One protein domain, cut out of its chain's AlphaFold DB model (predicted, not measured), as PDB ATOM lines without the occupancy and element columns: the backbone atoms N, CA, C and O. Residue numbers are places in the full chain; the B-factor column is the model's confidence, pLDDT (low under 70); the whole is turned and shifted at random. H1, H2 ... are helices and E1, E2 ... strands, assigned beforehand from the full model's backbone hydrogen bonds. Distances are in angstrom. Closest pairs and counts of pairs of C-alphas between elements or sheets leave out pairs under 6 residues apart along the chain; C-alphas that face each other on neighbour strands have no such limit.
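Overview. This is residues 673 to 708 and 735 to 793 of the 955 residues of the protein "MIT domain-containing protein" of Pseudogymnoascus sp. 24MN13 (UniProt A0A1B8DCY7). A long strand, E2, runs through the middle, with the shorter E1 paired beside it and E3 near it, and two helices, H1 and H2, cover it, overlapping only where the last residues of H2, 757 to 761, meet H1. A tail without named elements, residues 772 to 793, trails from E3, and its residues 787 to 792 stick out. The printed part has 95 residues, in the order H1, E1, E2, H2, E3; the class is mixed, helices and strands, and the sheet E1 - E2 is antiparallel. The whole is compact, with a radius of gyration of the C-alphas of 14.3 A and spans of 42 by 35 by 20 A.

Along the chain. H1, residues 679 to 691, begins at C-alpha (125.391, 182.766, 166.002) and is 18.2 A long. E1 is residues 700 to 705, 16.1 A; E2 is residues 735 to 744, 29.8 A. H2, residues 747 to 761, measures 21.1 A. E3, residues 767 to 771, 13.0 A, ends at C-alpha (122.741, 161.488, 165.238).

Arrangement. E1 and E2 are antiparallel at 153 degrees, with N 702 and O 738 2.9 A apart, within hydrogen-bond range. H1 is near E1 and E2, with 5 pairs of C-alphas within 10 A for each. H1 and H2 touch, closest at the C-alphas of Ile 685 and Ala 760, 6.9 A. They run opposite ways at a shallow tilt of 33 degrees, only just short of steep. The closest C-alphas of E2 and H2 are those of Ile 743 and Cys 750, 6.0 A. E3 pairs with no named strand; it is near E2 and apart from H1 and E1. In H1 and H2 every O i to N i+4 pair is within hydrogen-bond range.

Size, cuts and confidence. The C-alphas farthest apart are those of Asp 678 and Gly 790, 42.5 A. Residues 709 to 734 are not printed, and C-alphas 708 and 735 are 11.2 A apart across the cut. Of the links printed whole, none is long. Mean pLDDT of the printed part is 70.4; residues 772 to 793 are among those under 70.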
ATOM      1  N   GLU A 673     120.631 171.388 166.111       84.00
ATOM      2  CA  GLU A 673     119.641 172.457 166.055       84.00
ATOM      3  C   GLU A 673     119.852 173.433 167.205       84.00
ATOM      4  O   GLU A 673     120.073 173.010 168.338       84.00
ATOM      5  N   PHE A 674     119.740 174.727 166.923       83.25
ATOM      6  CA  PHE A 674     119.855 175.787 167.921       83.25
ATOM      7  C   PHE A 674     118.578 176.628 167.906       83.25
ATOM      8  O   PHE A 674     118.245 177.225 166.878       83.25
ATOM      9  N   THR A 675     117.846 176.641 169.027       65.69
ATOM     10  CA  THR A 675     116.558 177.349 169.184       65.69
ATOM     11  C   THR A 675     116.699 178.782 169.697       65.69
ATOM     12  O   THR A 675     115.837 179.607 169.424       65.69
ATOM     13  N   GLU A 676     117.785 179.070 170.415       58.16
ATOM     14  CA  GLU A 676     118.183 180.394 170.900       58.16
ATOM     15  C   GLU A 676     119.656 180.581 170.556       58.16
ATOM     16  O   GLU A 676     120.552 180.103 171.246       58.16
ATOM     17  N   ALA A 677     119.919 181.153 169.386       60.12
ATOM     18  CA  ALA A 677     121.242 181.061 168.793       60.12
ATOM     19  C   ALA A 677     122.067 182.330 168.996       60.12
ATOM     20  O   ALA A 677     121.843 183.353 168.347       60.12
ATOM     21  N   ASP A 678     123.117 182.200 169.801       75.06
ATOM     22  CA  ASP A 678     124.317 183.023 169.694       75.06
ATOM     23  C   ASP A 678     125.109 182.553 168.457       75.06
ATOM     24  O   ASP A 678     126.008 181.709 168.541       75.06
ATOM     25  N   LEU A 679     124.706 183.042 167.273       85.31
ATOM     26  CA  LEU A 679     125.391 182.766 166.002       85.31
ATOM     27  C   LEU A 679     126.911 182.977 166.129       85.31
ATOM     28  O   LEU A 679     127.653 182.099 165.673       85.31
ATOM     29  N   PRO A 680     127.398 184.053 166.783       89.19
ATOM     30  CA  PRO A 680     128.819 184.199 167.025       89.19
ATOM     31  C   PRO A 680     129.489 183.018 167.724       89.19
ATOM     32  O   PRO A 680     130.511 182.510 167.247       89.19
ATOM     33  N   LYS A 681     128.882 182.525 168.802       89.69
ATOM     34  CA  LYS A 681     129.382 181.370 169.549       89.69
ATOM     35  C   LYS A 681     129.335 180.077 168.733       89.69
ATOM     36  O   LYS A 681     130.293 179.304 168.773       89.69
ATOM     37  N   ILE A 682     128.279 179.855 167.942       91.19
ATOM     38  CA  ILE A 682     128.176 178.689 167.043       91.19
ATOM     39  C   ILE A 682     129.321 178.701 166.024       91.19
ATOM     40  O   ILE A 682     130.004 177.688 165.849       91.19
ATOM     41  N   VAL A 683     129.566 179.845 165.379       91.75
ATOM     42  CA  VAL A 683     130.637 180.002 164.383       91.75
ATOM     43  C   VAL A 683     132.008 179.768 165.018       91.75
ATOM     44  O   VAL A 683     132.818 179.030 164.457       91.75
ATOM     45  N   GLN A 684     132.256 180.321 166.208       91.50
ATOM     46  CA  GLN A 684     133.525 180.164 166.919       91.50
ATOM     47  C   GLN A 684     133.809 178.704 167.309       91.50
ATOM     48  O   GLN A 684     134.921 178.211 167.100       91.50
ATOM     49  N   ILE A 685     132.814 177.989 167.850       93.31
ATOM     50  CA  ILE A 685     132.950 176.563 168.188       93.31
ATOM     51  C   ILE A 685     133.210 175.752 166.921       93.31
ATOM     52  O   ILE A 685     134.151 174.959 166.877       93.31
ATOM     53  N   THR A 686     132.422 175.997 165.871       92.75
ATOM     54  CA  THR A 686     132.555 175.297 164.588       92.75
ATOM     55  C   THR A 686     133.951 175.487 163.999       92.75
ATOM     56  O   THR A 686     134.586 174.512 163.600       92.75
ATOM     57  N   GLN A 687     134.473 176.717 164.012       92.50
ATOM     58  CA  GLN A 687     135.826 177.027 163.555       92.50
ATOM     59  C   GLN A 687     136.881 176.231 164.326       92.50
ATOM     60  O   GLN A 687     137.763 175.629 163.717       92.50
ATOM     61  N   LYS A 688     136.791 176.203 165.661       92.62
ATOM     62  CA  LYS A 688     137.751 175.485 166.510       92.62
ATOM     63  C   LYS A 688     137.747 173.984 166.218       92.62
ATOM     64  O   LYS A 688     138.811 173.373 166.107       92.62
ATOM     65  N   LEU A 689     136.564 173.389 166.062       93.44
ATOM     66  CA  LEU A 689     136.436 171.969 165.725       93.44
ATOM     67  C   LEU A 689     136.934 171.670 164.302       93.44
ATOM     68  O   LEU A 689     137.545 170.628 164.075       93.44
ATOM     69  N   ARG A 690     136.742 172.596 163.354       90.19
ATOM     70  CA  ARG A 690     137.271 172.487 161.987       90.19
ATOM     71  C   ARG A 690     138.800 172.598 161.945       90.19
ATOM     72  O   ARG A 690     139.438 171.791 161.283       90.19
ATOM     73  N   GLN A 691     139.395 173.529 162.697       88.88
ATOM     74  CA  GLN A 691     140.854 173.718 162.801       88.88
ATOM     75  C   GLN A 691     141.580 172.549 163.474       88.88
ATOM     76  O   GLN A 691     142.745 172.294 163.184       88.88
ATOM     77  N   THR A 692     140.901 171.845 164.379       90.62
ATOM     78  CA  THR A 692     141.432 170.655 165.064       90.62
ATOM     79  C   THR A 692     141.133 169.356 164.318       90.62
ATOM     80  O   THR A 692     141.465 168.286 164.820       90.62
ATOM     81  N   MET A 693     140.522 169.436 163.128       86.31
ATOM     82  CA  MET A 693     140.112 168.290 162.308       86.31
ATOM     83  C   MET A 693     139.119 167.339 162.997       86.31
ATOM     84  O   MET A 693     138.906 166.225 162.523       86.31
ATOM     85  N   VAL A 694     138.459 167.780 164.078       89.00
ATOM     86  CA  VAL A 694     137.302 167.068 164.647       89.00
ATOM     87  C   VAL A 694     136.158 167.079 163.635       89.00
ATOM     88  O   VAL A 694     135.516 166.060 163.400       89.00
ATOM     89  N   LEU A 695     135.950 168.229 162.983       84.88
ATOM     90  CA  LEU A 695     135.167 168.316 161.755       84.88
ATOM     91  C   LEU A 695     136.125 168.141 160.579       84.88
ATOM     92  O   LEU A 695     136.886 169.049 160.248       84.88
ATOM     93  N   GLN A 696     136.112 166.952 159.981       77.88
ATOM     94  CA  GLN A 696     137.034 166.578 158.902       77.88
ATOM     95  C   GLN A 696     136.706 167.277 157.575       77.88
ATOM     96  O   GLN A 696     137.591 167.497 156.754       77.88
ATOM     97  N   ARG A 697     135.434 167.632 157.365       75.62
ATOM     98  CA  ARG A 697     134.954 168.424 156.226       75.62
ATOM     99  C   ARG A 697     134.344 169.734 156.710       75.62
ATOM    100  O   ARG A 697     133.981 169.857 157.880       75.62
ATOM    101  N   SER A 698     134.221 170.700 155.804       75.75
ATOM    102  CA  SER A 698     133.592 171.993 156.081       75.75
ATOM    103  C   SER A 698     132.089 171.800 156.321       75.75
ATOM    104  O   SER A 698     131.377 171.431 155.386       75.75
ATOM    105  N   PRO A 699     131.590 171.995 157.556       81.31
ATOM    106  CA  PRO A 699     130.171 171.876 157.842       81.31
ATOM    107  C   PRO A 699     129.407 173.066 157.269       81.31
ATOM    108  O   PRO A 699     129.959 174.153 157.052       81.31
ATOM    109  N   SER A 700     128.104 172.875 157.111       79.12
ATOM    110  CA  SER A 700     127.215 173.923 156.638       79.12
ATOM    111  C   SER A 700     126.180 174.272 157.712       79.12
ATOM    112  O   SER A 700     125.573 173.410 158.349       79.12
ATOM    113  N   LEU A 701     126.018 175.568 157.949       84.56
ATOM    114  CA  LEU A 701     125.158 176.162 158.962       84.56
ATOM    115  C   LEU A 701     124.039 176.933 158.259       84.56
ATOM    116  O   LEU A 701     124.286 177.959 157.621       84.56
ATOM    117  N   HIS A 702     122.818 176.427 158.376       77.44
ATOM    118  CA  HIS A 702     121.643 176.974 157.704       77.44
ATOM    119  C   HIS A 702     120.810 177.845 158.624       77.44
ATOM    120  O   HIS A 702     120.566 177.482 159.779       77.44
ATOM    121  N   TYR A 703     120.316 178.942 158.060       76.50
ATOM    122  CA  TYR A 703     119.233 179.717 158.641       76.50
ATOM    123  C   TYR A 703     117.894 179.129 158.180       76.50
ATOM    124  O   TYR A 703     117.625 179.100 156.979       76.50
ATOM    125  N   VAL A 704     117.067 178.650 159.115       64.44
ATOM    126  CA  VAL A 704     115.749 178.068 158.814       64.44
ATOM    127  C   VAL A 704     114.653 178.974 159.393       64.44
ATOM    128  O   VAL A 704     114.532 179.063 160.618       64.44
ATOM    129  N   PRO A 705     113.845 179.646 158.552       54.69
ATOM    130  CA  PRO A 705     112.674 180.390 159.015       54.69
ATOM    131  C   PRO A 705     111.604 179.439 159.571       54.69
ATOM    132  O   PRO A 705     111.316 178.412 158.956       54.69
ATOM    133  N   LEU A 706     110.983 179.779 160.706       39.44
ATOM    134  CA  LEU A 706     109.974 178.945 161.381       39.44
ATOM    135  C   LEU A 706     108.787 178.547 160.470       39.44
ATOM    136  O   LEU A 706     108.343 177.399 160.529       39.44
ATOM    137  N   ASP A 707     108.353 179.432 159.564       37.31
ATOM    138  CA  ASP A 707     107.230 179.208 158.628       37.31
ATOM    139  C   ASP A 707     107.474 178.086 157.601       37.31
ATOM    140  O   ASP A 707     106.545 177.591 156.967       37.31
ATOM    141  N   THR A 708     108.719 177.628 157.449       38.38
ATOM    142  CA  THR A 708     109.046 176.495 156.562       38.38
ATOM    143  C   THR A 708     108.759 175.133 157.196       38.38
ATOM    144  O   THR A 708     108.656 174.140 156.483       38.38
ATOM    145  N   ASN A 735     113.807 181.876 165.138       52.06
ATOM    146  CA  ASN A 735     115.100 181.702 164.469       52.06
ATOM    147  C   ASN A 735     115.751 180.363 164.842       52.06
ATOM    148  O   ASN A 735     116.436 180.273 165.860       52.06
ATOM    149  N   ARG A 736     115.587 179.330 164.001       68.62
ATOM    150  CA  ARG A 736     116.270 178.041 164.189       68.62
ATOM    151  C   ARG A 736     117.481 177.932 163.274       68.62
ATOM    152  O   ARG A 736     117.364 177.988 162.051       68.62
ATOM    153  N   TRP A 737     118.649 177.740 163.875       79.06
ATOM    154  CA  TRP A 737     119.855 177.395 163.129       79.06
ATOM    155  C   TRP A 737     120.035 175.896 163.093       79.06
ATOM    156  O   TRP A 737     119.790 175.210 164.086       79.06
ATOM    157  N   ARG A 738     120.515 175.398 161.958       80.69
ATOM    158  CA  ARG A 738     120.799 173.979 161.787       80.69
ATOM    159  C   ARG A 738     122.195 173.783 161.215       80.69
ATOM    160  O   ARG A 738     122.452 174.096 160.053       80.69
ATOM    161  N   LEU A 739     123.097 173.271 162.046       82.75
ATOM    162  CA  LEU A 739     124.431 172.852 161.631       82.75
ATOM    163  C   LEU A 739     124.374 171.387 161.213       82.75
ATOM    164  O   LEU A 739     123.873 170.553 161.964       82.75
ATOM    165  N   HIS A 740     124.902 171.072 160.038       77.50
ATOM    166  CA  HIS A 740     124.984 169.700 159.551       77.50
ATOM    167  C   HIS A 740     126.374 169.397 159.005       77.50
ATOM    168  O   HIS A 740     127.098 170.276 158.524       77.50
ATOM    169  N   GLY A 741     126.728 168.123 159.088       74.69
ATOM    170  CA  GLY A 741     127.952 167.583 158.535       74.69
ATOM    171  C   GLY A 741     127.993 166.070 158.682       74.69
ATOM    172  O   GLY A 741     127.016 165.424 159.069       74.69
ATOM    173  N   THR A 742     129.148 165.507 158.359       75.81
ATOM    174  CA  THR A 742     129.375 164.065 158.400       75.81
ATOM    175  C   THR A 742     130.767 163.799 158.940       75.81
ATOM    176  O   THR A 742     131.719 164.495 158.582       75.81
ATOM    177  N   ILE A 743     130.860 162.799 159.806       79.75
ATOM    178  CA  ILE A 743     132.107 162.283 160.363       79.75
ATOM    179  C   ILE A 743     132.450 160.993 159.626       79.75
ATOM    180  O   ILE A 743     131.563 160.214 159.284       79.75
ATOM    181  N   TYR A 744     133.733 160.779 159.374       75.62
ATOM    182  CA  TYR A 744     134.257 159.686 158.571       75.62
ATOM    183  C   TYR A 744     135.308 158.902 159.352       75.62
ATOM    184  O   TYR A 744     136.194 159.480 159.988       75.62
ATOM    185  N   GLY A 745     135.248 157.577 159.253       76.12
ATOM    186  CA  GLY A 745     136.210 156.670 159.872       76.12
ATOM    187  C   GLY A 745     135.527 155.527 160.605       76.12
ATOM    188  O   GLY A 745     134.308 155.510 160.741       76.12
ATOM    189  N   GLU A 746     136.327 154.583 161.099       80.94
ATOM    190  CA  GLU A 746     135.820 153.430 161.846       80.94
ATOM    191  C   GLU A 746     134.880 153.852 162.977       80.94
ATOM    192  O   GLU A 746     135.076 154.888 163.622       80.94
ATOM    193  N   ARG A 747     133.903 152.996 163.277       80.94
ATOM    194  CA  ARG A 747     132.883 153.214 164.309       80.94
ATOM    195  C   ARG A 747     133.391 153.873 165.601       80.94
ATOM    196  O   ARG A 747     132.829 154.869 166.043       80.94
ATOM    197  N   ARG A 748     134.504 153.384 166.162       85.06
ATOM    198  CA  ARG A 748     135.106 153.924 167.400       85.06
ATOM    199  C   ARG A 748     135.598 155.367 167.256       85.06
ATOM    200  O   ARG A 748     135.515 156.138 168.208       85.06
ATOM    201  N   VAL A 749     136.125 155.719 166.084       86.56
ATOM    202  CA  VAL A 749     136.564 157.082 165.763       86.56
ATOM    203  C   VAL A 749     135.345 157.982 165.603       86.56
ATOM    204  O   VAL A 749     135.312 159.056 166.200       86.56
ATOM    205  N   CYS A 750     134.323 157.527 164.872       84.44
ATOM    206  CA  CYS A 750     133.064 158.257 164.740       84.44
ATOM    207  C   CYS A 750     132.431 158.547 166.108       84.44
ATOM    208  O   CYS A 750     132.104 159.696 166.388       84.44
ATOM    209  N   ASP A 751     132.324 157.544 166.984       86.25
ATOM    210  CA  ASP A 751     131.737 157.693 168.321       86.25
ATOM    211  C   ASP A 751     132.503 158.717 169.174       86.25
ATOM    212  O   ASP A 751     131.897 159.603 169.785       86.25
ATOM    213  N   ALA A 752     133.838 158.648 169.165       90.69
ATOM    214  CA  ALA A 752     134.686 159.585 169.894       90.69
ATOM    215  C   ALA A 752     134.540 161.025 169.373       90.69
ATOM    216  O   ALA A 752     134.375 161.958 170.159       90.69
ATOM    217  N   LEU A 753     134.550 161.224 168.051       91.00
ATOM    218  CA  LEU A 753     134.385 162.548 167.448       91.00
ATOM    219  C   LEU A 753     132.975 163.111 167.689       91.00
ATOM    220  O   LEU A 753     132.842 164.285 168.035       91.00
ATOM    221  N   CYS A 754     131.933 162.279 167.598       88.94
ATOM    222  CA  CYS A 754     130.564 162.642 167.971       88.94
ATOM    223  C   CYS A 754     130.484 163.130 169.422       88.94
ATOM    224  O   CYS A 754     129.810 164.123 169.699       88.94
ATOM    225  N   GLN A 755     131.167 162.453 170.349       90.94
ATOM    226  CA  GLN A 755     131.211 162.859 171.752       90.94
ATOM    227  C   GLN A 755     131.888 164.225 171.924       90.94
ATOM    228  O   GLN A 755     131.316 165.098 172.571       90.94
ATOM    229  N   VAL A 756     133.036 164.455 171.279       93.94
ATOM    230  CA  VAL A 756     133.726 165.757 171.317       93.94
ATOM    231  C   VAL A 756     132.841 166.875 170.753       93.94
ATOM    232  O   VAL A 756     132.784 167.965 171.319       93.94
ATOM    233  N   ILE A 757     132.107 166.615 169.666       91.94
ATOM    234  CA  ILE A 757     131.157 167.575 169.083       91.94
ATOM    235  C   ILE A 757     130.019 167.880 170.066       91.94
ATOM    236  O   ILE A 757     129.687 169.050 170.265       91.94
ATOM    237  N   LYS A 758     129.442 166.855 170.711       91.19
ATOM    238  CA  LYS A 758     128.409 167.029 171.746       91.19
ATOM    239  C   LYS A 758     128.915 167.905 172.889       91.19
ATOM    240  O   LYS A 758     128.284 168.908 173.211       91.19
ATOM    241  N   GLU A 759     130.067 167.564 173.462       92.56
ATOM    242  CA  GLU A 759     130.690 168.304 174.567       92.56
ATOM    243  C   GLU A 759     131.011 169.755 174.185       92.56
ATOM    244  O   GLU A 759     130.832 170.666 174.989       92.56
ATOM    245  N   ALA A 760     131.430 169.996 172.942       92.94
ATOM    246  CA  ALA A 760     131.759 171.334 172.468       92.94
ATOM    247  C   ALA A 760     130.531 172.228 172.248       92.94
ATOM    248  O   ALA A 760     130.630 173.434 172.459       92.94
ATOM    249  N   PHE A 761     129.391 171.674 171.820       91.94
ATOM    250  CA  PHE A 761     128.172 172.449 171.559       91.94
ATOM    251  C   PHE A 761     127.176 172.461 172.724       91.94
ATOM    252  O   PHE A 761     126.281 173.298 172.706       91.94
ATOM    253  N   ILE A 762     127.343 171.631 173.763       89.25
ATOM    254  CA  ILE A 762     126.463 171.649 174.953       89.25
ATOM    255  C   ILE A 762     126.507 172.990 175.696       89.25
ATOM    256  O   ILE A 762     125.569 173.362 176.392       89.25
ATOM    257  N   GLN A 763     127.598 173.741 175.524       87.06
ATOM    258  CA  GLN A 763     127.743 175.092 176.057       87.06
ATOM    259  C   GLN A 763     126.877 176.131 175.324       87.06
ATOM    260  O   GLN A 763     126.832 177.280 175.765       87.06
ATOM    261  N   VAL A 764     126.264 175.785 174.184       86.75
ATOM    262  CA  VAL A 764     125.284 176.623 173.480       86.75
ATOM    263  C   VAL A 764     123.900 176.257 173.999       86.75
ATOM    264  O   VAL A 764     123.456 175.117 173.874       86.75
ATOM    265  N   GLU A 765     123.228 177.228 174.609       81.44
ATOM    266  CA  GLU A 765     121.904 177.029 175.188       81.44
ATOM    267  C   GLU A 765     120.887 176.630 174.104       81.44
ATOM    268  O   GLU A 765     120.914 177.134 172.982       81.44
ATOM    269  N   GLY A 766     120.033 175.647 174.400       78.31
ATOM    270  CA  GLY A 766     119.050 175.137 173.440       78.31
ATOM    271  C   GLY A 766     119.609 174.262 172.305       78.31
ATOM    272  O   GLY A 766     118.856 173.944 171.382       78.31
ATOM    273  N   ALA A 767     120.884 173.850 172.353       85.31
ATOM    274  CA  ALA A 767     121.454 172.919 171.376       85.31
ATOM    275  C   ALA A 767     120.820 171.518 171.482       85.31
ATOM    276  O   ALA A 767     120.903 170.855 172.518       85.31
ATOM    277  N   LYS A 768     120.211 171.044 170.390       84.81
ATOM    278  CA  LYS A 768     119.660 169.687 170.259       84.81
ATOM    279  C   LYS A 768     120.465 168.892 169.251       84.81
ATOM    280  O   LYS A 768     120.733 169.372 168.153       84.81
ATOM    281  N   PHE A 769     120.822 167.670 169.617       83.56
ATOM    282  CA  PHE A 769     121.698 166.829 168.820       83.56
ATOM    283  C   PHE A 769     120.941 165.652 168.222       83.56
ATOM    284  O   PHE A 769     120.383 164.846 168.961       83.56
ATOM    285  N   ASN A 770     121.012 165.518 166.903       78.62
ATOM    286  CA  ASN A 770     120.434 164.411 166.159       78.62
ATOM    287  C   ASN A 770     121.565 163.661 165.444       78.62
ATOM    288  O   ASN A 770     122.194 164.184 164.521       78.62
ATOM    289  N   PHE A 771     121.829 162.433 165.888       74.19
ATOM    290  CA  PHE A 771     122.741 161.488 165.238       74.19
ATOM    291  C   PHE A 771     121.913 160.347 164.638       74.19
ATOM    292  O   PHE A 771     120.882 159.987 165.201       74.19
ATOM    293  N   ALA A 772     122.344 159.781 163.507       59.25
ATOM    294  CA  ALA A 772     121.542 158.830 162.723       59.25
ATOM    295  C   ALA A 772     121.017 157.614 163.515       59.25
ATOM    296  O   ALA A 772     119.919 157.156 163.232       59.25
ATOM    297  N   GLU A 773     121.723 157.124 164.543       52.59
ATOM    298  CA  GLU A 773     121.222 156.022 165.394       52.59
ATOM    299  C   GLU A 773     120.004 156.358 166.256       52.59
ATOM    300  O   GLU A 773     119.364 155.451 166.782       52.59
ATOM    301  N   GLN A 774     119.702 157.639 166.462       42.78
ATOM    302  CA  GLN A 774     118.637 158.084 167.365       42.78
ATOM    303  C   GLN A 774     117.328 158.415 166.634       42.78
ATOM    304  O   GLN A 774     116.375 158.869 167.262       42.78
ATOM    305  N   ILE A 775     117.269 158.185 165.321       42.53
ATOM    306  CA  ILE A 775     116.133 158.530 164.466       42.53
ATOM    307  C   ILE A 775     115.386 157.236 164.122       42.53
ATOM    308  O   ILE A 775     115.812 156.482 163.257       42.53
ATOM    309  N   GLN A 776     114.296 156.957 164.844       35.00
ATOM    310  CA  GLN A 776     113.436 155.779 164.630       35.00
ATOM    311  C   GLN A 776     112.349 155.986 163.559       35.00
ATOM    312  O   GLN A 776     111.598 155.056 163.278       35.00
ATOM    313  N   GLU A 777     112.241 157.173 162.960       35.38
ATOM    314  CA  GLU A 777     111.184 157.487 161.991       35.38
ATOM    315  C   GLU A 777     111.705 157.430 160.549       35.38
ATOM    316  O   GLU A 777     112.618 158.168 160.173       35.38
ATOM    317  N   GLU A 778     111.072 156.577 159.734       30.84
ATOM    318  CA  GLU A 778     111.315 156.395 158.291       30.84
ATOM    319  C   GLU A 778     111.140 157.688 157.456       30.84
ATOM    320  O   GLU A 778     111.525 157.711 156.289       30.84
ATOM    321  N   GLU A 779     110.624 158.773 158.045       34.69
ATOM    322  CA  GLU A 779     110.333 160.063 157.393       34.69
ATOM    323  C   GLU A 779     111.300 161.205 157.768       34.69
ATOM    324  O   GLU A 779     111.060 162.365 157.448       34.69
ATOM    325  N   SER A 780     112.413 160.922 158.452       35.62
ATOM    326  CA  SER A 780     113.395 161.958 158.793       35.62
ATOM    327  C   SER A 780     114.408 162.219 157.673       35.62
ATOM    328  O   SER A 780     115.065 161.297 157.186       35.62
ATOM    329  N   ALA A 781     114.654 163.503 157.396       35.38
ATOM    330  CA  ALA A 781     115.719 164.090 156.574       35.38
ATOM    331  C   ALA A 781     117.104 163.436 156.564       35.38
ATOM    332  O   ALA A 781     117.885 163.660 155.639       35.38
ATOM    333  N   LEU A 782     117.435 162.704 157.621       35.31
ATOM    334  CA  LEU A 782     118.735 162.086 157.849       35.31
ATOM    335  C   LEU A 782     118.751 160.590 157.484       35.31
ATOM    336  O   LEU A 782     119.827 160.010 157.360       35.31
ATOM    337  N   HIS A 783     117.586 159.964 157.276       31.56
ATOM    338  CA  HIS A 783     117.452 158.514 157.102       31.56
ATOM    339  C   HIS A 783     117.752 158.025 155.668       31.56
ATOM    340  O   HIS A 783     118.028 156.843 155.455       31.56
ATOM    341  N   VAL A 784     117.772 158.929 154.681       31.75
ATOM    342  CA  VAL A 784     117.972 158.601 153.252       31.75
ATOM    343  C   VAL A 784     119.419 158.190 152.927       31.75
ATOM    344  O   VAL A 784     119.676 157.635 151.864       31.75
ATOM    345  N   SER A 785     120.377 158.388 153.838       35.09
ATOM    346  CA  SER A 785     121.805 158.155 153.559       35.09
ATOM    347  C   SER A 785     122.343 156.763 153.944       35.09
ATOM    348  O   SER A 785     123.557 156.567 153.929       35.09
ATOM    349  N   LEU A 786     121.486 155.799 154.294       32.31
ATOM    350  CA  LEU A 786     121.906 154.452 154.707       32.31
ATOM    351  C   LEU A 786     121.094 153.365 153.978       32.31
ATOM    352  O   LEU A 786     120.242 152.733 154.600       32.31
ATOM    353  N   LYS A 787     121.341 153.099 152.682       32.25
ATOM    354  CA  LYS A 787     120.888 151.838 152.051       32.25
ATOM    355  C   LYS A 787     121.905 151.202 151.080       32.25
ATOM    356  O   LYS A 787     122.463 151.859 150.219       32.25
ATOM    357  N   GLN A 788     122.071 149.898 151.337       29.59
ATOM    358  CA  GLN A 788     122.608 148.716 150.632       29.59
ATOM    359  C   GLN A 788     123.965 148.712 149.878       29.59
ATOM    360  O   GLN A 788     124.273 149.595 149.085       29.59
ATOM    361  N   PRO A 789     124.770 147.637 150.064       27.02
ATOM    362  CA  PRO A 789     126.065 147.474 149.411       27.02
ATOM    363  C   PRO A 789     125.898 147.198 147.912       27.02
ATOM    364  O   PRO A 789     125.354 146.170 147.516       27.02
ATOM    365  N   GLY A 790     126.410 148.110 147.084       33.31
ATOM    366  CA  GLY A 790     126.373 148.016 145.621       33.31
ATOM    367  C   GLY A 790     125.630 149.166 144.941       33.31
ATOM    368  O   GLY A 790     125.841 149.379 143.750       33.31
ATOM    369  N   GLU A 791     124.839 149.945 145.680       32.12
ATOM    370  CA  GLU A 791     124.390 151.260 145.224       32.12
ATOM    371  C   GLU A 791     125.482 152.296 145.522       32.12
ATOM    372  O   GLU A 791     126.177 152.225 146.540       32.12
ATOM    373  N   THR A 792     125.691 153.225 144.586       32.19
ATOM    374  CA  THR A 792     126.589 154.376 144.730       32.19
ATOM    375  C   THR A 792     126.362 155.016 146.096       32.19
ATOM    376  O   THR A 792     125.210 155.142 146.510       32.19
ATOM    377  N   ILE A 793     127.421 155.469 146.782       34.50
ATOM    378  CA  ILE A 793     127.247 156.361 147.932       34.50
ATOM    379  C   ILE A 793     126.592 157.636 147.398       34.50
ATOM    380  O   ILE A 793     127.255 158.596 147.008       34.50
TER     381      ILE A 793